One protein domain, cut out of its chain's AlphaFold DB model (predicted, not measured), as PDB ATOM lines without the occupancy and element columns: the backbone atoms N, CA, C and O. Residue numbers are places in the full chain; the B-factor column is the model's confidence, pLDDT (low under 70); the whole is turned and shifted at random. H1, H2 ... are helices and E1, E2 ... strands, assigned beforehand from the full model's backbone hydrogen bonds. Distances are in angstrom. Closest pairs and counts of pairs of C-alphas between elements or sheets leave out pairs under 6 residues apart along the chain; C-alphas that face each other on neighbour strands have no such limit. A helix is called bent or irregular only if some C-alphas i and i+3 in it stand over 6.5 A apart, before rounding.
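AT A GLANCE: This is residues 49 to 203 of the 737 residues of an uncharacterized protein of Mycolicibacter kumamotonensis (UniProt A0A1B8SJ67). Three long helices, H1, H5 and H4, lie side by side with H5 between the other two, and two small antiparallel sheets stand next to each other and run away from this helical group, E4 packing on H4 at one end. H2 and H3 make a V off to another side, where residues 69 to 75 stick out, and H6 lies past the far end of the strands. The printed part has 155 residues with six named helices and five named strands, in the order H1 H2 H3 E1 E2 H4 H5 E3 E4 E5 H6; one sheet has the order E1 - E2 - E5, the other E3 - E4. The class is mixed, helices and strands. The whole is loose, with a radius of gyration of the C-alphas of 19.2 A, and flat, spanning 57 by 55 by 25 A.

HOW THE PARTS SIT: H1, residues 49 to 67, and H2, residues 70 to 82, meet only through their link. H3, residues 84 to 91, touches residues 76 to 80 of H2 at a steep tilt of 46 degrees, opposite ways; the closest C-alphas are those of Leu 80 and Val 87, 5.7 A apart. E1, residues 97 to 101, and E2, residues 108 to 112, form an antiparallel hairpin at 163 degrees, with N 99 and O 110 within hydrogen-bond range at 2.8 A. H4, residues 115 to 142, touches H3 with its residues 115 to 117 alone, at a steep tilt of 63 degrees, the closest C-alphas being those of Phe 91 and Gly 116, 4.5 A apart. H5, residues 148 to 162, forms a helical hairpin with H4, a shallow tilt of 15 degrees, opposite ways; the C-alphas of Ala 126 and Tyr 160 are the closest, 4.4 A apart. H5 also touches H1 at a shallow tilt of 8 degrees, the same way, closest at the C-alphas of Leu 53 and Asp 158, 5.0 A. H1 and H4 are apart. H5 is irregular, but only just: C-alphas 150 and 153 are 6.9 A apart. E3, residues 164 to 169, and E4, residues 174 to 180, form an antiparallel hairpin at 153 degrees, with N 167 and O 176 at 2.8 A. The closest C-alphas of H4 and E4 are those of Gly 125 and Leu 179, 3.7 A apart. E5, residues 189 to 191, is the antiparallel neighbour of E2 at 164 degrees; C-alphas 110 and 190 face each other at 5.5 A, but no backbone N and O of this pair are within hydrogen-bond range. E4 and E5 come closest at the C-alphas of Ile 174 and Val 191, 5.5 A. H6, residues 195 to 201, touches no helix. Every O i to N i+4 pair is within hydrogen-bond range in H1, H2, H3, H4 and H6; in H5 9 of 11 are.

IN THESE COORDINATES: H1 begins at C-alpha 49, (12.228, -18.366, 55.756), and is 26.6 A long; H2 is 18.2 A long and H3 10.6 A. E1 and E2 measure 12.9 A and 12.6 A. H4, the longest helix, begins at C-alpha 115, (37.918, -30.187, 44.272), and is 39.9 A long; H5 is 18.9 A long. E3, E4 and E5 measure 16.3 A, 16.7 A and 6.2 A. H6 is 9.8 A long and ends at C-alpha 201, (23.087, -18.490, 18.940).

THE WHOLE: The two C-alphas farthest apart are those of Ser 103 and Gly 144, 58.1 A. The printed part has no cut. The links E1 to E2 and E4 to E5 are short, the other links are tight, and no link is long. The mean pLDDT of the printed part is 70.5, and 77 residues are under 70, among them residues 84 to 123, 167 to 178 and 185 to 197.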
ATOM      1  N   ALA A  49      10.786 -18.421  56.007       73.56
ATOM      2  CA  ALA A  49      12.228 -18.366  55.756       73.56
ATOM      3  C   ALA A  49      13.098 -19.355  56.569       73.56
ATOM      4  O   ALA A  49      14.058 -19.905  56.034       73.56
ATOM      5  N   TRP A  50      12.805 -19.598  57.852       78.50
ATOM      6  CA  TRP A  50      13.548 -20.591  58.646       78.50
ATOM      7  C   TRP A  50      13.149 -22.016  58.258       78.50
ATOM      8  O   TRP A  50      13.995 -22.908  58.239       78.50
ATOM      9  N   SER A  51      11.874 -22.231  57.920       83.81
ATOM     10  CA  SER A  51      11.401 -23.516  57.395       83.81
ATOM     11  C   SER A  51      12.057 -23.841  56.050       83.81
ATOM     12  O   SER A  51      12.484 -24.980  55.839       83.81
ATOM     13  N   ASP A  52      12.189 -22.846  55.173       82.75
ATOM     14  CA  ASP A  52      12.865 -22.963  53.881       82.75
ATOM     15  C   ASP A  52      14.347 -23.293  54.069       82.75
ATOM     16  O   ASP A  52      14.806 -24.294  53.524       82.75
ATOM     17  N   LEU A  53      15.058 -22.566  54.943       82.31
ATOM     18  CA  LEU A  53      16.455 -22.859  55.281       82.31
ATOM     19  C   LEU A  53      16.648 -24.318  55.709       82.31
ATOM     20  O   LEU A  53      17.515 -25.014  55.176       82.31
ATOM     21  N   PHE A  54      15.858 -24.807  56.671       82.12
ATOM     22  CA  PHE A  54      15.989 -26.190  57.139       82.12
ATOM     23  C   PHE A  54      15.638 -27.198  56.043       82.12
ATOM     24  O   PHE A  54      16.315 -28.221  55.915       82.12
ATOM     25  N   THR A  55      14.615 -26.911  55.239       87.75
ATOM     26  CA  THR A  55      14.175 -27.785  54.143       87.75
ATOM     27  C   THR A  55      15.243 -27.882  53.056       87.75
ATOM     28  O   THR A  55      15.630 -28.992  52.685       87.75
ATOM     29  N   HIS A  56      15.769 -26.748  52.593       84.50
ATOM     30  CA  HIS A  56      16.825 -26.685  51.585       84.50
ATOM     31  C   HIS A  56      18.120 -27.320  52.090       84.50
ATOM     32  O   HIS A  56      18.679 -28.175  51.407       84.50
ATOM     33  N   THR A  57      18.542 -26.995  53.315       83.25
ATOM     34  CA  THR A  57      19.745 -27.578  53.934       83.25
ATOM     35  C   THR A  57      19.633 -29.096  54.032       83.25
ATOM     36  O   THR A  57      20.555 -29.817  53.659       83.25
ATOM     37  N   THR A  58      18.485 -29.608  54.479       85.56
ATOM     38  CA  THR A  58      18.262 -31.057  54.604       85.56
ATOM     39  C   THR A  58      18.246 -31.743  53.239       85.56
ATOM     40  O   THR A  58      18.853 -32.804  53.075       85.56
ATOM     41  N   ALA A  59      17.587 -31.142  52.246       84.31
ATOM     42  CA  ALA A  59      17.551 -31.667  50.885       84.31
ATOM     43  C   ALA A  59      18.953 -31.701  50.256       84.31
ATOM     44  O   ALA A  59      19.342 -32.707  49.665       84.31
ATOM     45  N   ASN A  60      19.739 -30.643  50.443       81.06
ATOM     46  CA  ASN A  60      21.102 -30.538  49.939       81.06
ATOM     47  C   ASN A  60      22.058 -31.521  50.620       81.06
ATOM     48  O   ASN A  60      22.796 -32.219  49.932       81.06
ATOM     49  N   LEU A  61      21.991 -31.663  51.947       80.81
ATOM     50  CA  LEU A  61      22.768 -32.671  52.674       80.81
ATOM     51  C   LEU A  61      22.406 -34.098  52.246       80.81
ATOM     52  O   LEU A  61      23.291 -34.943  52.132       80.81
ATOM     53  N   THR A  62      21.128 -34.361  51.966       84.12
ATOM     54  CA  THR A  62      20.681 -35.658  51.434       84.12
ATOM     55  C   THR A  62      21.231 -35.884  50.025       84.12
ATOM     56  O   THR A  62      21.814 -36.928  49.763       84.12
ATOM     57  N   ASN A  63      21.156 -34.882  49.144       81.25
ATOM     58  CA  ASN A  63      21.735 -34.960  47.799       81.25
ATOM     59  C   ASN A  63      23.251 -35.181  47.829       81.25
ATOM     60  O   ASN A  63      23.757 -36.006  47.069       81.25
ATOM     61  N   ILE A  64      23.980 -34.480  48.702       77.69
ATOM     62  CA  ILE A  64      25.415 -34.709  48.902       77.69
ATOM     63  C   ILE A  64      25.627 -36.136  49.398       77.69
ATOM     64  O   ILE A  64      26.438 -36.847  48.831       77.69
ATOM     65  N   SER A  65      24.877 -36.587  50.402       76.62
ATOM     66  CA  SER A  65      24.988 -37.950  50.924       76.62
ATOM     67  C   SER A  65      24.772 -39.021  49.849       76.62
ATOM     68  O   SER A  65      25.505 -40.009  49.837       76.62
ATOM     69  N   ASP A  66      23.796 -38.827  48.963       79.94
ATOM     70  CA  ASP A  66      23.412 -39.801  47.937       79.94
ATOM     71  C   ASP A  66      24.378 -39.828  46.743       79.94
ATOM     72  O   ASP A  66      24.520 -40.866  46.093       79.94
ATOM     73  N   ASN A  67      25.049 -38.709  46.456       74.19
ATOM     74  CA  ASN A  67      25.958 -38.572  45.312       74.19
ATOM     75  C   ASN A  67      27.444 -38.534  45.710       74.19
ATOM     76  O   ASN A  67      28.312 -38.616  44.840       74.19
ATOM     77  N   ALA A  68      27.764 -38.417  47.001       70.94
ATOM     78  CA  ALA A  68      29.133 -38.432  47.496       70.94
ATOM     79  C   ALA A  68      29.673 -39.860  47.600       70.94
ATOM     80  O   ALA A  68      29.099 -40.734  48.252       70.94
ATOM     81  N   ASP A  69      30.863 -40.072  47.042       73.38
ATOM     82  CA  ASP A  69      31.647 -41.271  47.319       73.38
ATOM     83  C   ASP A  69      32.310 -41.142  48.702       73.38
ATOM     84  O   ASP A  69      33.449 -40.690  48.855       73.38
ATOM     85  N   TRP A  70      31.580 -41.541  49.746       71.12
ATOM     86  CA  TRP A  70      32.080 -41.557  51.124       71.12
ATOM     87  C   TRP A  70      33.325 -42.438  51.308       71.12
ATOM     88  O   TRP A  70      34.126 -42.190  52.217       71.12
ATOM     89  N   GLY A  71      33.524 -43.438  50.441       70.75
ATOM     90  CA  GLY A  71      34.745 -44.236  50.399       70.75
ATOM     91  C   GLY A  71      35.943 -43.397  49.959       70.75
ATOM     92  O   GLY A  71      36.982 -43.416  50.626       70.75
ATOM     93  N   ALA A  72      35.778 -42.600  48.903       66.50
ATOM     94  CA  ALA A  72      36.787 -41.649  48.442       66.50
ATOM     95  C   ALA A  72      37.060 -40.542  49.475       66.50
ATOM     96  O   ALA A  72      38.222 -40.259  49.764       66.50
ATOM     97  N   ILE A  73      36.027 -39.976  50.108       65.88
ATOM     98  CA  ILE A  73      36.184 -38.953  51.162       65.88
ATOM     99  C   ILE A  73      36.976 -39.511  52.352       65.88
ATOM    100  O   ILE A  73      37.938 -38.897  52.816       65.88
ATOM    101  N   THR A  74      36.634 -40.715  52.816       69.88
ATOM    102  CA  THR A  74      37.362 -41.373  53.914       69.88
ATOM    103  C   THR A  74      38.807 -41.685  53.516       69.88
ATOM    104  O   THR A  74      39.720 -41.554  54.335       69.88
ATOM    105  N   ALA A  75      39.048 -42.043  52.251       68.81
ATOM    106  CA  ALA A  75      40.393 -42.238  51.722       68.81
ATOM    107  C   ALA A  75      41.199 -40.929  51.667       68.81
ATOM    108  O   ALA A  75      42.396 -40.962  51.954       68.81
ATOM    109  N   VAL A  76      40.569 -39.787  51.372       64.44
ATOM    110  CA  VAL A  76      41.200 -38.456  51.440       64.44
ATOM    111  C   VAL A  76      41.569 -38.099  52.878       64.44
ATOM    112  O   VAL A  76      42.698 -37.674  53.108       64.44
ATOM    113  N   PHE A  77      40.696 -38.340  53.860       72.06
ATOM    114  CA  PHE A  77      41.044 -38.147  55.276       72.06
ATOM    115  C   PHE A  77      42.185 -39.069  55.718       72.06
ATOM    116  O   PHE A  77      43.127 -38.617  56.365       72.06
ATOM    117  N   GLY A  78      42.165 -40.343  55.314       71.44
ATOM    118  CA  GLY A  78      43.277 -41.264  55.560       71.44
ATOM    119  C   GLY A  78      44.586 -40.767  54.938       71.44
ATOM    120  O   GLY A  78      45.616 -40.720  55.609       71.44
ATOM    121  N   LYS A  79      44.523 -40.313  53.680       67.25
ATOM    122  CA  LYS A  79      45.638 -39.694  52.958       67.25
ATOM    123  C   LYS A  79      46.131 -38.422  53.639       67.25
ATOM    124  O   LYS A  79      47.338 -38.258  53.712       67.25
ATOM    125  N   LEU A  80      45.260 -37.585  54.195       71.62
ATOM    126  CA  LEU A  80      45.637 -36.350  54.889       71.62
ATOM    127  C   LEU A  80      46.511 -36.640  56.117       71.62
ATOM    128  O   LEU A  80      47.460 -35.911  56.381       71.62
ATOM    129  N   PHE A  81      46.241 -37.734  56.833       71.62
ATOM    130  CA  PHE A  81      47.061 -38.144  57.977       71.62
ATOM    131  C   PHE A  81      48.345 -38.882  57.578       71.62
ATOM    132  O   PHE A  81      49.336 -38.806  58.303       71.62
ATOM    133  N   THR A  82      48.354 -39.595  56.448       73.69
ATOM    134  CA  THR A  82      49.537 -40.358  55.996       73.69
ATOM    135  C   THR A  82      50.466 -39.594  55.049       73.69
ATOM    136  O   THR A  82      51.644 -39.920  54.957       73.69
ATOM    137  N   ASP A  83      49.937 -38.608  54.330       73.75
ATOM    138  CA  ASP A  83      50.598 -37.801  53.302       73.75
ATOM    139  C   ASP A  83      49.879 -36.436  53.161       73.75
ATOM    140  O   ASP A  83      49.188 -36.170  52.169       73.75
ATOM    141  N   PRO A  84      49.998 -35.561  54.178       64.44
ATOM    142  CA  PRO A  84      49.312 -34.270  54.196       64.44
ATOM    143  C   PRO A  84      49.721 -33.377  53.022       64.44
ATOM    144  O   PRO A  84      48.881 -32.687  52.448       64.44
ATOM    145  N   PHE A  85      50.994 -33.413  52.619       62.19
ATOM    146  CA  PHE A  85      51.500 -32.595  51.517       62.19
ATOM    147  C   PHE A  85      51.012 -33.093  50.154       62.19
ATOM    148  O   PHE A  85      50.708 -32.267  49.294       62.19
ATOM    149  N   GLY A  86      50.852 -34.406  49.965       69.94
ATOM    150  CA  GLY A  86      50.219 -34.968  48.773       69.94
ATOM    151  C   GLY A  86      48.755 -34.543  48.634       69.94
ATOM    152  O   GLY A  86      48.334 -34.141  47.549       69.94
ATOM    153  N   VAL A  87      47.995 -34.530  49.734       62.69
ATOM    154  CA  VAL A  87      46.604 -34.037  49.730       62.69
ATOM    155  C   VAL A  87      46.542 -32.538  49.450       62.69
ATOM    156  O   VAL A  87      45.772 -32.123  48.587       62.69
ATOM    157  N   ILE A  88      47.390 -31.731  50.094       60.31
ATOM    158  CA  ILE A  88      47.479 -30.290  49.812       60.31
ATOM    159  C   ILE A  88      47.830 -30.057  48.338       60.31
ATOM    160  O   ILE A  88      47.182 -29.245  47.689       60.31
ATOM    161  N   SER A  89      48.772 -30.820  47.774       62.38
ATOM    162  CA  SER A  89      49.141 -30.702  46.358       62.38
ATOM    163  C   SER A  89      47.966 -30.998  45.416       62.38
ATOM    164  O   SER A  89      47.775 -30.279  44.435       62.38
ATOM    165  N   ALA A  90      47.130 -31.986  45.756       60.25
ATOM    166  CA  ALA A  90      45.918 -32.325  45.015       60.25
ATOM    167  C   ALA A  90      44.836 -31.237  45.133       60.25
ATOM    168  O   ALA A  90      44.180 -30.930  44.143       60.25
ATOM    169  N   PHE A  91      44.694 -30.597  46.300       60.00
ATOM    170  CA  PHE A  91      43.810 -29.438  46.484       60.00
ATOM    171  C   PHE A  91      44.316 -28.182  45.758       60.00
ATOM    172  O   PHE A  91      43.513 -27.396  45.266       60.00
ATOM    173  N   THR A  92      45.632 -27.996  45.646       56.00
ATOM    174  CA  THR A  92      46.231 -26.877  44.895       56.00
ATOM    175  C   THR A  92      46.344 -27.142  43.390       56.00
ATOM    176  O   THR A  92      46.724 -26.252  42.632       56.00
ATOM    177  N   SER A  93      46.020 -28.356  42.935       59.12
ATOM    178  CA  SER A  93      45.982 -28.699  41.517       59.12
ATOM    179  C   SER A  93      44.699 -28.145  40.898       59.12
ATOM    180  O   SER A  93      43.625 -28.732  40.986       59.12
ATOM    181  N   ILE A  94      44.814 -26.970  40.289       57.84
ATOM    182  CA  ILE A  94      43.697 -26.227  39.686       57.84
ATOM    183  C   ILE A  94      43.446 -26.582  38.213       57.84
ATOM    184  O   ILE A  94      42.727 -25.861  37.530       57.84
ATOM    185  N   THR A  95      44.037 -27.659  37.689       64.69
ATOM    186  CA  THR A  95      43.862 -28.055  36.283       64.69
ATOM    187  C   THR A  95      42.531 -28.786  36.077       64.69
ATOM    188  O   THR A  95      42.415 -29.927  36.527       64.69
ATOM    189  N   PRO A  96      41.530 -28.185  35.403       63.44
ATOM    190  CA  PRO A  96      40.257 -28.847  35.138       63.44
ATOM    191  C   PRO A  96      40.429 -30.028  34.186       63.44
ATOM    192  O   PRO A  96      41.255 -29.995  33.271       63.44
ATOM    193  N   THR A  97      39.625 -31.070  34.392       62.12
ATOM    194  CA  THR A  97      39.612 -32.245  33.515       62.12
ATOM    195  C   THR A  97      38.497 -32.084  32.493       62.12
ATOM    196  O   THR A  97      37.332 -31.956  32.853       62.12
ATOM    197  N   ILE A  98      38.852 -32.088  31.210       65.00
ATOM    198  CA  ILE A  98      37.894 -31.990  30.104       65.00
ATOM    199  C   ILE A  98      37.664 -33.399  29.560       65.00
ATOM    200  O   ILE A  98      38.607 -34.038  29.093       65.00
ATOM    201  N   THR A  99      36.421 -33.872  29.606       63.66
ATOM    202  CA  THR A  99      36.010 -35.138  28.992       63.66
ATOM    203  C   THR A  99      35.151 -34.827  27.772       63.66
ATOM    204  O   THR A  99      34.107 -34.187  27.874       63.66
ATOM    205  N   THR A 100      35.603 -35.261  26.598       59.56
ATOM    206  CA  THR A 100      34.842 -35.137  25.351       59.56
ATOM    207  C   THR A 100      34.322 -36.505  24.956       59.56
ATOM    208  O   THR A 100      35.108 -37.356  24.532       59.56
ATOM    209  N   ASP A 101      33.015 -36.717  25.086       65.31
ATOM    210  CA  ASP A 101      32.368 -37.900  24.530       65.31
ATOM    211  C   ASP A 101      31.898 -37.584  23.107       65.31
ATOM    212  O   ASP A 101      31.011 -36.760  22.881       65.31
ATOM    213  N   ILE A 102      32.568 -38.210  22.141       63.25
ATOM    214  CA  ILE A 102      32.286 -38.096  20.705       63.25
ATOM    215  C   ILE A 102      31.598 -39.355  20.157       63.25
ATOM    216  O   ILE A 102      31.476 -39.493  18.940       63.25
ATOM    217  N   SER A 103      31.223 -40.301  21.025       69.00
ATOM    218  CA  SER A 103      30.636 -41.577  20.600       69.00
ATOM    219  C   SER A 103      29.195 -41.430  20.106       69.00
ATOM    220  O   SER A 103      28.811 -42.143  19.179       69.00
ATOM    221  N   ASP A 104      28.465 -40.434  20.618       59.34
ATOM    222  CA  ASP A 104      27.122 -40.056  20.184       59.34
ATOM    223  C   ASP A 104      27.075 -38.573  19.767       59.34
ATOM    224  O   ASP A 104      27.697 -37.704  20.375       59.34
ATOM    225  N   LEU A 105      26.343 -38.272  18.688       53.19
ATOM    226  CA  LEU A 105      26.057 -36.901  18.248       53.19
ATOM    227  C   LEU A 105      24.699 -36.456  18.819       53.19
ATOM    228  O   LEU A 105      23.711 -37.166  18.610       53.19
ATOM    229  N   PRO A 106      24.596 -35.271  19.454       57.12
ATOM    230  CA  PRO A 106      25.626 -34.234  19.595       57.12
ATOM    231  C   PRO A 106      26.710 -34.597  20.623       57.12
ATOM    232  O   PRO A 106      26.397 -35.087  21.702       57.12
ATOM    233  N   ALA A 107      27.971 -34.310  20.281       58.19
ATOM    234  CA  ALA A 107      29.114 -34.589  21.144       58.19
ATOM    235  C   ALA A 107      29.000 -33.795  22.453       58.19
ATOM    236  O   ALA A 107      28.908 -32.563  22.434       58.19
ATOM    237  N   THR A 108      29.008 -34.493  23.585       59.34
ATOM    238  CA  THR A 108      28.939 -33.861  24.903       59.34
ATOM    239  C   THR A 108      30.344 -33.536  25.391       59.34
ATOM    240  O   THR A 108      31.209 -34.413  25.463       59.34
ATOM    241  N   VAL A 109      30.572 -32.270  25.743       57.00
ATOM    242  CA  VAL A 109      31.804 -31.817  26.394       57.00
ATOM    243  C   VAL A 109      31.473 -31.535  27.852       57.00
ATOM    244  O   VAL A 109      30.742 -30.589  28.147       57.00
ATOM    245  N   SER A 110      31.998 -32.353  28.762       63.59
ATOM    246  CA  SER A 110      31.897 -32.111  30.199       63.59
ATOM    247  C   SER A 110      33.242 -31.639  30.739       63.59
ATOM    248  O   SER A 110      34.301 -32.185  30.423       63.59
ATOM    249  N   VAL A 111      33.210 -30.579  31.543       58.84
ATOM    250  CA  VAL A 111      34.392 -30.067  32.240       58.84
ATOM    251  C   VAL A 111      34.189 -30.327  33.723       58.84
ATOM    252  O   VAL A 111      33.321 -29.715  34.344       58.84
ATOM    253  N   GLN A 112      34.978 -31.243  34.283       66.44
ATOM    254  CA  GLN A 112      35.003 -31.488  35.720       66.44
ATOM    255  C   GLN A 112      36.028 -30.555  36.360       66.44
ATOM    256  O   GLN A 112      37.207 -30.534  35.978       66.44
ATOM    257  N   LEU A 113      35.569 -29.768  37.327       64.56
ATOM    258  CA  LEU A 113      36.431 -28.885  38.093       64.56
ATOM    259  C   LEU A 113      37.192 -29.699  39.157       64.56
ATOM    260  O   LEU A 113      36.686 -30.702  39.656       64.56
ATOM    261  N   PRO A 114      38.433 -29.322  39.505       67.00
ATOM    262  CA  PRO A 114      39.143 -29.959  40.604       67.00
ATOM    263  C   PRO A 114      38.520 -29.568  41.951       67.00
ATOM    264  O   PRO A 114      38.110 -28.413  42.099       67.00
ATOM    265  N   PRO A 115      38.557 -30.441  42.976       65.88
ATOM    266  CA  PRO A 115      37.918 -30.187  44.272       65.88
ATOM    267  C   PRO A 115      38.325 -28.865  44.944       65.88
ATOM    268  O   PRO A 115      37.511 -28.212  45.592       65.88
ATOM    269  N   GLY A 116      39.582 -28.432  44.783       64.12
ATOM    270  CA  GLY A 116      40.052 -27.158  45.334       64.12
ATOM    271  C   GLY A 116      39.481 -25.930  44.624       64.12
ATOM    272  O   GLY A 116      39.160 -24.939  45.276       64.12
ATOM    273  N   LEU A 117      39.300 -26.001  43.303       66.19
ATOM    274  CA  LEU A 117      38.672 -24.932  42.526       66.19
ATOM    275  C   LEU A 117      37.155 -24.904  42.762       66.19
ATOM    276  O   LEU A 117      36.581 -23.824  42.861       66.19
ATOM    277  N   GLU A 118      36.524 -26.069  42.923       68.19
ATOM    278  CA  GLU A 118      35.115 -26.182  43.321       68.19
ATOM    279  C   GLU A 118      34.867 -25.533  44.686       68.19
ATOM    280  O   GLU A 118      33.970 -24.703  44.818       68.19
ATOM    281  N   LEU A 119      35.706 -25.833  45.682       67.88
ATOM    282  CA  LEU A 119      35.601 -25.234  47.013       67.88
ATOM    283  C   LEU A 119      35.898 -23.726  46.995       67.88
ATOM    284  O   LEU A 119      35.250 -22.955  47.703       67.88
ATOM    285  N   ALA A 120      36.844 -23.282  46.164       65.12
ATOM    286  CA  ALA A 120      37.128 -21.861  45.980       65.12
ATOM    287  C   ALA A 120      35.921 -21.124  45.374       65.12
ATOM    288  O   ALA A 120      35.498 -20.103  45.913       65.12
ATOM    289  N   ILE A 121      35.306 -21.673  44.323       65.69
ATOM    290  CA  ILE A 121      34.110 -21.100  43.690       65.69
ATOM    291  C   ILE A 121      32.901 -21.163  44.631       65.69
ATOM    292  O   ILE A 121      32.144 -20.200  44.688       65.69
ATOM    293  N   ALA A 122      32.735 -22.229  45.416       66.38
ATOM    294  CA  ALA A 122      31.677 -22.315  46.423       66.38
ATOM    295  C   ALA A 122      31.884 -21.302  47.563       66.38
ATOM    296  O   ALA A 122      30.946 -20.643  47.993       66.38
ATOM    297  N   SER A 123      33.118 -21.094  48.031       66.31
ATOM    298  CA  SER A 123      33.391 -20.104  49.086       66.31
ATOM    299  C   SER A 123      33.206 -18.660  48.604       66.31
ATOM    300  O   SER A 123      32.613 -17.846  49.313       66.31
ATOM    301  N   MET A 124      33.644 -18.346  47.381       70.75
ATOM    302  CA  MET A 124      33.405 -17.044  46.753       70.75
ATOM    303  C   MET A 124      31.925 -16.851  46.390       70.75
ATOM    304  O   MET A 124      31.365 -15.774  46.593       70.75
ATOM    305  N   GLY A 125      31.282 -17.908  45.899       75.69
ATOM    306  CA  GLY A 125      29.872 -17.946  45.531       75.69
ATOM    307  C   GLY A 125      28.959 -17.686  46.717       75.69
ATOM    308  O   GLY A 125      28.116 -16.790  46.662       75.69
ATOM    309  N   ALA A 126      29.190 -18.394  47.820       75.06
ATOM    310  CA  ALA A 126      28.453 -18.234  49.064       75.06
ATOM    311  C   ALA A 126      28.554 -16.799  49.601       75.06
ATOM    312  O   ALA A 126      27.545 -16.220  50.004       75.06
ATOM    313  N   GLN A 127      29.739 -16.180  49.553       74.88
ATOM    314  CA  GLN A 127      29.931 -14.787  49.978       74.88
ATOM    315  C   GLN A 127      29.180 -13.788  49.084       74.88
ATOM    316  O   GLN A 127      28.540 -12.864  49.591       74.88
ATOM    317  N   ALA A 128      29.203 -13.978  47.766       74.06
ATOM    318  CA  ALA A 128      28.498 -13.106  46.830       74.06
ATOM    319  C   ALA A 128      26.968 -13.242  46.937       74.06
ATOM    320  O   ALA A 128      26.259 -12.233  46.967       74.06
ATOM    321  N   LEU A 129      26.455 -14.469  47.073       78.06
ATOM    322  CA  LEU A 129      25.030 -14.738  47.306       78.06
ATOM    323  C   LEU A 129      24.563 -14.160  48.646       78.06
ATOM    324  O   LEU A 129      23.486 -13.571  48.727       78.06
ATOM    325  N   THR A 130      25.412 -14.239  49.674       78.75
ATOM    326  CA  THR A 130      25.183 -13.587  50.972       78.75
ATOM    327  C   THR A 130      25.110 -12.071  50.820       78.75
ATOM    328  O   THR A 130      24.182 -11.451  51.333       78.75
ATOM    329  N   SER A 131      26.031 -11.460  50.072       79.88
ATOM    330  CA  SER A 131      26.009 -10.017  49.803       79.88
ATOM    331  C   SER A 131      24.722  -9.588  49.087       79.88
ATOM    332  O   SER A 131      24.100  -8.590  49.463       79.88
ATOM    333  N   GLN A 132      24.258 -10.382  48.118       81.50
ATOM    334  CA  GLN A 132      22.995 -10.136  47.426       81.50
ATOM    335  C   GLN A 132      21.782 -10.292  48.359       81.50
ATOM    336  O   GLN A 132      20.881  -9.452  48.333       81.50
ATOM    337  N   ALA A 133      21.766 -11.312  49.219       79.88
ATOM    338  CA  ALA A 133      20.711 -11.510  50.213       79.88
ATOM    339  C   ALA A 133      20.662 -10.365  51.241       79.88
ATOM    340  O   ALA A 133      19.579  -9.863  51.542       79.88
ATOM    341  N   ILE A 134      21.822  -9.890  51.708       80.50
ATOM    342  CA  ILE A 134      21.941  -8.716  52.585       80.50
ATOM    343  C   ILE A 134      21.414  -7.463  51.875       80.50
ATOM    344  O   ILE A 134      20.638  -6.712  52.461       80.50
ATOM    345  N   SER A 135      21.785  -7.249  50.609       81.06
ATOM    346  CA  SER A 135      21.307  -6.110  49.814       81.06
ATOM    347  C   SER A 135      19.786  -6.134  49.630       81.06
ATOM    348  O   SER A 135      19.123  -5.113  49.815       81.06
ATOM    349  N   ASN A 136      19.212  -7.308  49.355       80.94
ATOM    350  CA  ASN A 136      17.767  -7.487  49.227       80.94
ATOM    351  C   ASN A 136      17.035  -7.259  50.557       80.94
ATOM    352  O   ASN A 136      15.999  -6.593  50.575       80.94
ATOM    353  N   ALA A 137      17.577  -7.760  51.669       75.88
ATOM    354  CA  ALA A 137      17.032  -7.511  53.003       75.88
ATOM    355  C   ALA A 137      17.093  -6.017  53.363       75.88
ATOM    356  O   ALA A 137      16.104  -5.445  53.823       75.88
ATOM    357  N   ALA A 138      18.215  -5.350  53.076       72.44
ATOM    358  CA  ALA A 138      18.369  -3.909  53.258       72.44
ATOM    359  C   ALA A 138      17.374  -3.103  52.406       72.44
ATOM    360  O   ALA A 138      16.781  -2.144  52.899       72.44
ATOM    361  N   ALA A 139      17.132  -3.517  51.160       79.50
ATOM    362  CA  ALA A 139      16.153  -2.887  50.278       79.50
ATOM    363  C   ALA A 139      14.707  -3.053  50.782       79.50
ATOM    364  O   ALA A 139      13.924  -2.105  50.709       79.50
ATOM    365  N   GLN A 140      14.354  -4.217  51.337       74.75
ATOM    366  CA  GLN A 140      13.033  -4.456  51.939       74.75
ATOM    367  C   GLN A 140      12.806  -3.577  53.179       74.75
ATOM    368  O   GLN A 140      11.755  -2.946  53.305       74.75
ATOM    369  N   MET A 141      13.830  -3.438  54.030       76.31
ATOM    370  CA  MET A 141      13.785  -2.538  55.188       76.31
ATOM    371  C   MET A 141      13.685  -1.065  54.773       76.31
ATOM    372  O   MET A 141      12.891  -0.318  55.343       76.31
ATOM    373  N   ALA A 142      14.430  -0.645  53.743       76.19
ATOM    374  CA  ALA A 142      14.330   0.704  53.180       76.19
ATOM    375  C   ALA A 142      12.941   0.985  52.566       76.19
ATOM    376  O   ALA A 142      12.491   2.130  52.553       76.19
ATOM    377  N   GLY A 143      12.246  -0.058  52.099       78.44
ATOM    378  CA  GLY A 143      10.861  -0.009  51.622       78.44
ATOM    379  C   GLY A 143       9.792   0.005  52.724       78.44
ATOM    380  O   GLY A 143       8.608   0.122  52.404       78.44
ATOM    381  N   GLY A 144      10.180  -0.085  54.002       71.94
ATOM    382  CA  GLY A 144       9.277  -0.041  55.158       71.94
ATOM    383  C   GLY A 144       8.794  -1.402  55.669       71.94
ATOM    384  O   GLY A 144       7.946  -1.432  56.564       71.94
ATOM    385  N   ASP A 145       9.317  -2.514  55.144       75.50
ATOM    386  CA  ASP A 145       9.012  -3.862  55.632       75.50
ATOM    387  C   ASP A 145      10.086  -4.355  56.615       75.50
ATOM    388  O   ASP A 145      11.148  -4.852  56.238       75.50
ATOM    389  N   PHE A 146       9.797  -4.221  57.911       71.62
ATOM    390  CA  PHE A 146      10.673  -4.678  58.994       71.62
ATOM    391  C   PHE A 146      10.492  -6.162  59.342       71.62
ATOM    392  O   PHE A 146      11.245  -6.674  60.173       71.62
ATOM    393  N   SER A 147       9.542  -6.878  58.719       61.50
ATOM    394  CA  SER A 147       9.453  -8.343  58.872       61.50
ATOM    395  C   SER A 147      10.728  -9.030  58.366       61.50
ATOM    396  O   SER A 147      11.165 -10.031  58.943       61.50
ATOM    397  N   GLY A 148      11.400  -8.378  57.409       64.44
ATOM    398  CA  GLY A 148      12.733  -8.695  56.921       64.44
ATOM    399  C   GLY A 148      13.804  -8.810  58.008       64.44
ATOM    400  O   GLY A 148      14.710  -9.604  57.838       64.44
ATOM    401  N   LEU A 149      13.720  -8.123  59.157       65.31
ATOM    402  CA  LEU A 149      14.727  -8.271  60.228       65.31
ATOM    403  C   LEU A 149      14.696  -9.653  60.892       65.31
ATOM    404  O   LEU A 149      15.728 -10.150  61.338       65.31
ATOM    405  N   PHE A 150      13.518 -10.275  60.955       68.94
ATOM    406  CA  PHE A 150      13.338 -11.586  61.578       68.94
ATOM    407  C   PHE A 150      13.570 -12.739  60.591       68.94
ATOM    408  O   PHE A 150      13.940 -13.837  61.011       68.94
ATOM    409  N   SER A 151      13.376 -12.501  59.289       75.25
ATOM    410  CA  SER A 151      13.642 -13.478  58.223       75.25
ATOM    411  C   SER A 151      15.031 -13.341  57.593       75.25
ATOM    412  O   SER A 151      15.554 -14.336  57.100       75.25
ATOM    413  N   ALA A 152      15.664 -12.164  57.641       75.00
ATOM    414  CA  ALA A 152      16.957 -11.908  57.004       75.00
ATOM    415  C   ALA A 152      18.061 -12.857  57.469       75.00
ATOM    416  O   ALA A 152      18.757 -13.365  56.596       75.00
ATOM    417  N   PRO A 153      18.227 -13.176  58.769       77.31
ATOM    418  CA  PRO A 153      19.235 -14.150  59.178       77.31
ATOM    419  C   PRO A 153      19.033 -15.515  58.508       77.31
ATOM    420  O   PRO A 153      19.998 -16.112  58.039       77.31
ATOM    421  N   ALA A 154      17.781 -15.973  58.390       75.62
ATOM    422  CA  ALA A 154      17.454 -17.232  57.727       75.62
ATOM    423  C   ALA A 154      17.697 -17.165  56.217       75.62
ATOM    424  O   ALA A 154      18.317 -18.061  55.661       75.62
ATOM    425  N   THR A 155      17.275 -16.085  55.557       79.56
ATOM    426  CA  THR A 155      17.485 -15.874  54.116       79.56
ATOM    427  C   THR A 155      18.965 -15.721  53.763       79.56
ATOM    428  O   THR A 155      19.403 -16.213  52.727       79.56
ATOM    429  N   ILE A 156      19.752 -15.064  54.616       80.38
ATOM    430  CA  ILE A 156      21.202 -14.921  54.446       80.38
ATOM    431  C   ILE A 156      21.890 -16.273  54.631       80.38
ATOM    432  O   ILE A 156      22.703 -16.657  53.794       80.38
ATOM    433  N   ALA A 157      21.547 -17.011  55.690       79.12
ATOM    434  CA  ALA A 157      22.077 -18.353  55.912       79.12
ATOM    435  C   ALA A 157      21.685 -19.310  54.775       79.12
ATOM    436  O   ALA A 157      22.514 -20.104  54.339       79.12
ATOM    437  N   ASP A 158      20.466 -19.197  54.247       81.62
ATOM    438  CA  ASP A 158      19.997 -20.028  53.137       81.62
ATOM    439  C   ASP A 158      20.725 -19.679  51.836       81.62
ATOM    440  O   ASP A 158      21.161 -20.571  51.116       81.62
ATOM    441  N   ALA A 159      20.978 -18.395  51.571       80.88
ATOM    442  CA  ALA A 159      21.795 -17.966  50.439       80.88
ATOM    443  C   ALA A 159      23.261 -18.428  50.555       80.88
ATOM    444  O   ALA A 159      23.850 -18.844  49.557       80.88
ATOM    445  N   TYR A 160      23.840 -18.387  51.760       77.94
ATOM    446  CA  TYR A 160      25.215 -18.819  52.019       77.94
ATOM    447  C   TYR A 160      25.386 -20.338  51.908       77.94
ATOM    448  O   TYR A 160      26.349 -20.822  51.314       77.94
ATOM    449  N   LEU A 161      24.462 -21.104  52.490       80.75
ATOM    450  CA  LEU A 161      24.554 -22.559  52.540       80.75
ATOM    451  C   LEU A 161      23.979 -23.197  51.277       80.75
ATOM    452  O   LEU A 161      24.621 -24.057  50.691       80.75
ATOM    453  N   ASN A 162      22.804 -22.771  50.826       83.94
ATOM    454  CA  ASN A 162      22.019 -23.490  49.819       83.94
ATOM    455  C   ASN A 162      21.837 -22.729  48.502       83.94
ATOM    456  O   ASN A 162      21.306 -23.302  47.550       83.94
ATOM    457  N   GLY A 163      22.244 -21.460  48.431       79.81
ATOM    458  CA  GLY A 163      22.041 -20.635  47.245       79.81
ATOM    459  C   GLY A 163      22.788 -21.170  46.021       79.81
ATOM    460  O   GLY A 163      23.876 -21.716  46.132       79.81
ATOM    461  N   ALA A 164      22.226 -20.998  44.829       78.81
ATOM    462  CA  ALA A 164      22.904 -21.320  43.577       78.81
ATOM    463  C   ALA A 164      22.499 -20.309  42.503       78.81
ATOM    464  O   ALA A 164      21.320 -19.969  42.373       78.81
ATOM    465  N   GLN A 165      23.467 -19.818  41.734       76.00
ATOM    466  CA  GLN A 165      23.241 -18.886  40.638       76.00
ATOM    467  C   GLN A 165      24.074 -19.271  39.417       76.00
ATOM    468  O   GLN A 165      25.294 -19.447  39.482       76.00
ATOM    469  N   ASN A 166      23.381 -19.327  38.280       74.31
ATOM    470  CA  ASN A 166      23.943 -19.704  36.993       74.31
ATOM    471  C   ASN A 166      23.910 -18.508  36.046       74.31
ATOM    472  O   ASN A 166      22.902 -17.803  35.953       74.31
ATOM    473  N   VAL A 167      25.003 -18.302  35.316       67.38
ATOM    474  CA  VAL A 167      25.050 -17.362  34.198       67.38
ATOM    475  C   VAL A 167      24.780 -18.135  32.921       67.38
ATOM    476  O   VAL A 167      25.512 -19.047  32.543       67.38
ATOM    477  N   SER A 168      23.697 -17.739  32.265       68.56
ATOM    478  CA  SER A 168      23.307 -18.235  30.956       68.56
ATOM    479  C   SER A 168      24.012 -17.415  29.880       68.56
ATOM    480  O   SER A 168      23.770 -16.216  29.728       68.56
ATOM    481  N   LEU A 169      24.899 -18.061  29.131       65.12
ATOM    482  CA  LEU A 169      25.505 -17.519  27.921       65.12
ATOM    483  C   LEU A 169      24.838 -18.149  26.693       65.12
ATOM    484  O   LEU A 169      24.303 -19.262  26.745       65.12
ATOM    485  N   LEU A 170      24.859 -17.421  25.573       66.50
ATOM    486  CA  LEU A 170      24.299 -17.871  24.289       66.50
ATOM    487  C   LEU A 170      22.813 -18.290  24.390       66.50
ATOM    488  O   LEU A 170      22.373 -19.234  23.742       66.50
ATOM    489  N   GLY A 171      22.026 -17.597  25.222       63.09
ATOM    490  CA  GLY A 171      20.582 -17.837  25.353       63.09
ATOM    491  C   GLY A 171      20.201 -19.135  26.076       63.09
ATOM    492  O   GLY A 171      19.102 -19.638  25.860       63.09
ATOM    493  N   GLY A 172      21.086 -19.683  26.916       63.19
ATOM    494  CA  GLY A 172      20.833 -20.895  27.712       63.19
ATOM    495  C   GLY A 172      21.527 -22.147  27.200       63.19
ATOM    496  O   GLY A 172      21.354 -23.207  27.792       63.19
ATOM    497  N   ILE A 173      22.316 -22.026  26.131       63.81
ATOM    498  CA  ILE A 173      23.123 -23.125  25.583       63.81
ATOM    499  C   ILE A 173      24.307 -23.437  26.498       63.81
ATOM    500  O   ILE A 173      24.683 -24.594  26.655       63.81
ATOM    501  N   ILE A 174      24.887 -22.404  27.111       59.16
ATOM    502  CA  ILE A 174      25.987 -22.552  28.057       59.16
ATOM    503  C   ILE A 174      25.499 -22.018  29.400       59.16
ATOM    504  O   ILE A 174      25.343 -20.810  29.563       59.16
ATOM    505  N   ASN A 175      25.252 -22.913  30.356       63.69
ATOM    506  CA  ASN A 175      24.948 -22.531  31.731       63.69
ATOM    507  C   ASN A 175      26.201 -22.730  32.571       63.69
ATOM    508  O   ASN A 175      26.615 -23.859  32.819       63.69
ATOM    509  N   ILE A 176      26.807 -21.622  32.983       64.00
ATOM    510  CA  ILE A 176      27.969 -21.650  33.861       64.00
ATOM    511  C   ILE A 176      27.472 -21.446  35.292       64.00
ATOM    512  O   ILE A 176      26.920 -20.378  35.575       64.00
ATOM    513  N   PRO A 177      27.655 -22.421  36.196       65.50
ATOM    514  CA  PRO A 177      27.469 -22.175  37.617       65.50
ATOM    515  C   PRO A 177      28.547 -21.194  38.069       65.50
ATOM    516  O   PRO A 177      29.741 -21.488  37.993       65.50
ATOM    517  N   VAL A 178      28.132 -19.989  38.458       66.81
ATOM    518  CA  VAL A 178      29.064 -18.907  38.814       66.81
ATOM    519  C   VAL A 178      29.152 -18.701  40.313       66.81
ATOM    520  O   VAL A 178      30.231 -18.387  40.799       66.81
ATOM    521  N   LEU A 179      28.050 -18.898  41.045       72.19
ATOM    522  CA  LEU A 179      28.004 -18.752  42.495       72.19
ATOM    523  C   LEU A 179      27.217 -19.922  43.082       72.19
ATOM    524  O   LEU A 179      26.043 -20.094  42.768       72.19
ATOM    525  N   ASN A 180      27.851 -20.694  43.956       75.81
ATOM    526  CA  ASN A 180      27.211 -21.759  44.720       75.81
ATOM    527  C   ASN A 180      27.407 -21.498  46.210       75.81
ATOM    528  O   ASN A 180      28.456 -21.013  46.622       75.81
ATOM    529  N   GLY A 181      26.391 -21.819  47.000       74.81
ATOM    530  CA  GLY A 181      26.450 -21.902  48.445       74.81
ATOM    531  C   GLY A 181      27.257 -23.120  48.881       74.81
ATOM    532  O   GLY A 181      27.493 -24.044  48.103       74.81
ATOM    533  N   VAL A 182      27.685 -23.128  50.139       79.38
ATOM    534  CA  VAL A 182      28.616 -24.136  50.683       79.38
ATOM    535  C   VAL A 182      28.082 -25.571  50.579       79.38
ATOM    536  O   VAL A 182      28.853 -26.510  50.404       79.38
ATOM    537  N   LEU A 183      26.768 -25.738  50.690       79.69
ATOM    538  CA  LEU A 183      26.054 -27.012  50.611       79.69
ATOM    539  C   LEU A 183      25.283 -27.163  49.296       79.69
ATOM    540  O   LEU A 183      24.580 -28.157  49.122       79.69
ATOM    541  N   ALA A 184      25.375 -26.201  48.376       75.69
ATOM    542  CA  ALA A 184      24.699 -26.323  47.097       75.69
ATOM    543  C   ALA A 184      25.248 -27.551  46.338       75.69
ATOM    544  O   ALA A 184      26.458 -27.796  46.362       75.69
ATOM    545  N   PRO A 185      24.386 -28.342  45.671       66.00
ATOM    546  CA  PRO A 185      24.824 -29.525  44.941       66.00
ATOM    547  C   PRO A 185      25.885 -29.169  43.897       66.00
ATOM    548  O   PRO A 185      25.789 -28.124  43.251       66.00
ATOM    549  N   VAL A 186      26.865 -30.060  43.703       61.56
ATOM    550  CA  VAL A 186      27.902 -29.909  42.672       61.56
ATOM    551  C   VAL A 186      27.221 -29.735  41.316       61.56
ATOM    552  O   VAL A 186      26.573 -30.649  40.807       61.56
ATOM    553  N   GLN A 187      27.341 -28.539  40.742       62.56
ATOM    554  CA  GLN A 187      26.845 -28.261  39.402       62.56
ATOM    555  C   GLN A 187      27.986 -28.492  38.420       62.56
ATOM    556  O   GLN A 187      28.915 -27.689  38.333       62.56
ATOM    557  N   ASN A 188      27.928 -29.606  37.694       58.88
ATOM    558  CA  ASN A 188      28.857 -29.846  36.599       58.88
ATOM    559  C   ASN A 188      28.605 -28.813  35.494       58.88
ATOM    560  O   ASN A 188      27.455 -28.537  35.142       58.88
ATOM    561  N   LEU A 189      29.682 -28.249  34.938       60.78
ATOM    562  CA  LEU A 189      29.596 -27.409  33.748       60.78
ATOM    563  C   LEU A 189      29.207 -28.303  32.564       60.78
ATOM    564  O   LEU A 189      30.057 -28.926  31.923       60.78
ATOM    565  N   GLU A 190      27.906 -28.391  32.311       55.78
ATOM    566  CA  GLU A 190      27.345 -29.162  31.213       55.78
ATOM    567  C   GLU A 190      27.164 -28.246  30.002       55.78
ATOM    568  O   GLU A 190      26.248 -27.422  29.933       55.78
ATOM    569  N   VAL A 191      28.080 -28.365  29.040       58.28
ATOM    570  CA  VAL A 191      27.990 -27.632  27.778       58.28
ATOM    571  C   VAL A 191      27.365 -28.555  26.738       58.28
ATOM    572  O   VAL A 191      28.048 -29.345  26.083       58.28
ATOM    573  N   ASN A 192      26.045 -28.464  26.575       58.50
ATOM    574  CA  ASN A 192      25.338 -29.195  25.526       58.50
ATOM    575  C   ASN A 192      25.440 -28.421  24.202       58.50
ATOM    576  O   ASN A 192      24.592 -27.596  23.856       58.50
ATOM    577  N   LEU A 193      26.532 -28.657  23.472       63.31
ATOM    578  CA  LEU A 193      26.780 -28.039  22.172       63.31
ATOM    579  C   LEU A 193      26.018 -28.781  21.072       63.31
ATOM    580  O   LEU A 193      26.581 -29.547  20.291       63.31
ATOM    581  N   ASN A 194      24.723 -28.511  20.947       66.31
ATOM    582  CA  ASN A 194      24.023 -28.844  19.714       66.31
ATOM    583  C   ASN A 194      24.475 -27.875  18.615       66.31
ATOM    584  O   ASN A 194      24.254 -26.669  18.720       66.31
ATOM    585  N   LEU A 195      25.068 -28.400  17.540       65.56
ATOM    586  CA  LEU A 195      25.588 -27.599  16.430       65.56
ATOM    587  C   LEU A 195      24.528 -26.653  15.838       65.56
ATOM    588  O   LEU A 195      24.840 -25.517  15.501       65.56
ATOM    589  N   VAL A 196      23.262 -27.079  15.784       68.56
ATOM    590  CA  VAL A 196      22.140 -26.258  15.303       68.56
ATOM    591  C   VAL A 196      21.815 -25.137  16.289       68.56
ATOM    592  O   VAL A 196      21.551 -24.010  15.875       68.56
ATOM    593  N   GLN A 197      21.845 -25.406  17.595       69.75
ATOM    594  CA  GLN A 197      21.612 -24.375  18.612       69.75
ATOM    595  C   GLN A 197      22.785 -23.388  18.672       69.75
ATOM    596  O   GLN A 197      22.550 -22.187  18.736       69.75
ATOM    597  N   LEU A 198      24.026 -23.870  18.565       70.31
ATOM    598  CA  LEU A 198      25.235 -23.048  18.512       70.31
ATOM    599  C   LEU A 198      25.237 -22.140  17.279       70.31
ATOM    600  O   LEU A 198      25.471 -20.942  17.412       70.31
ATOM    601  N   LEU A 199      24.909 -22.678  16.097       71.69
ATOM    602  CA  LEU A 199      24.737 -21.869  14.892       71.69
ATOM    603  C   LEU A 199      23.632 -20.830  15.098       71.69
ATOM    604  O   LEU A 199      23.846 -19.663  14.796       71.69
ATOM    605  N   ASN A 200      22.473 -21.202  15.648       71.62
ATOM    606  CA  ASN A 200      21.402 -20.242  15.939       71.62
ATOM    607  C   ASN A 200      21.847 -19.134  16.910       71.62
ATOM    608  O   ASN A 200      21.554 -17.967  16.662       71.62
ATOM    609  N   ALA A 201      22.590 -19.464  17.967       65.62
ATOM    610  CA  ALA A 201      23.087 -18.490  18.940       65.62
ATOM    611  C   ALA A 201      24.232 -17.610  18.419       65.62
ATOM    612  O   ALA A 201      24.354 -16.465  18.843       65.62
ATOM    613  N   LEU A 202      25.027 -18.107  17.469       70.81
ATOM    614  CA  LEU A 202      25.997 -17.311  16.709       70.81
ATOM    615  C   LEU A 202      25.327 -16.438  15.630       70.81
ATOM    616  O   LEU A 202      26.019 -15.726  14.908       70.81
ATOM    617  N   GLY A 203      23.995 -16.488  15.497       64.38
ATOM    618  CA  GLY A 203      23.245 -15.765  14.464       64.38
ATOM    619  C   GLY A 203      23.313 -16.408  13.073       64.38
ATOM    620  O   GLY A 203      22.886 -15.806  12.094       64.38
TER     621      GLY A 203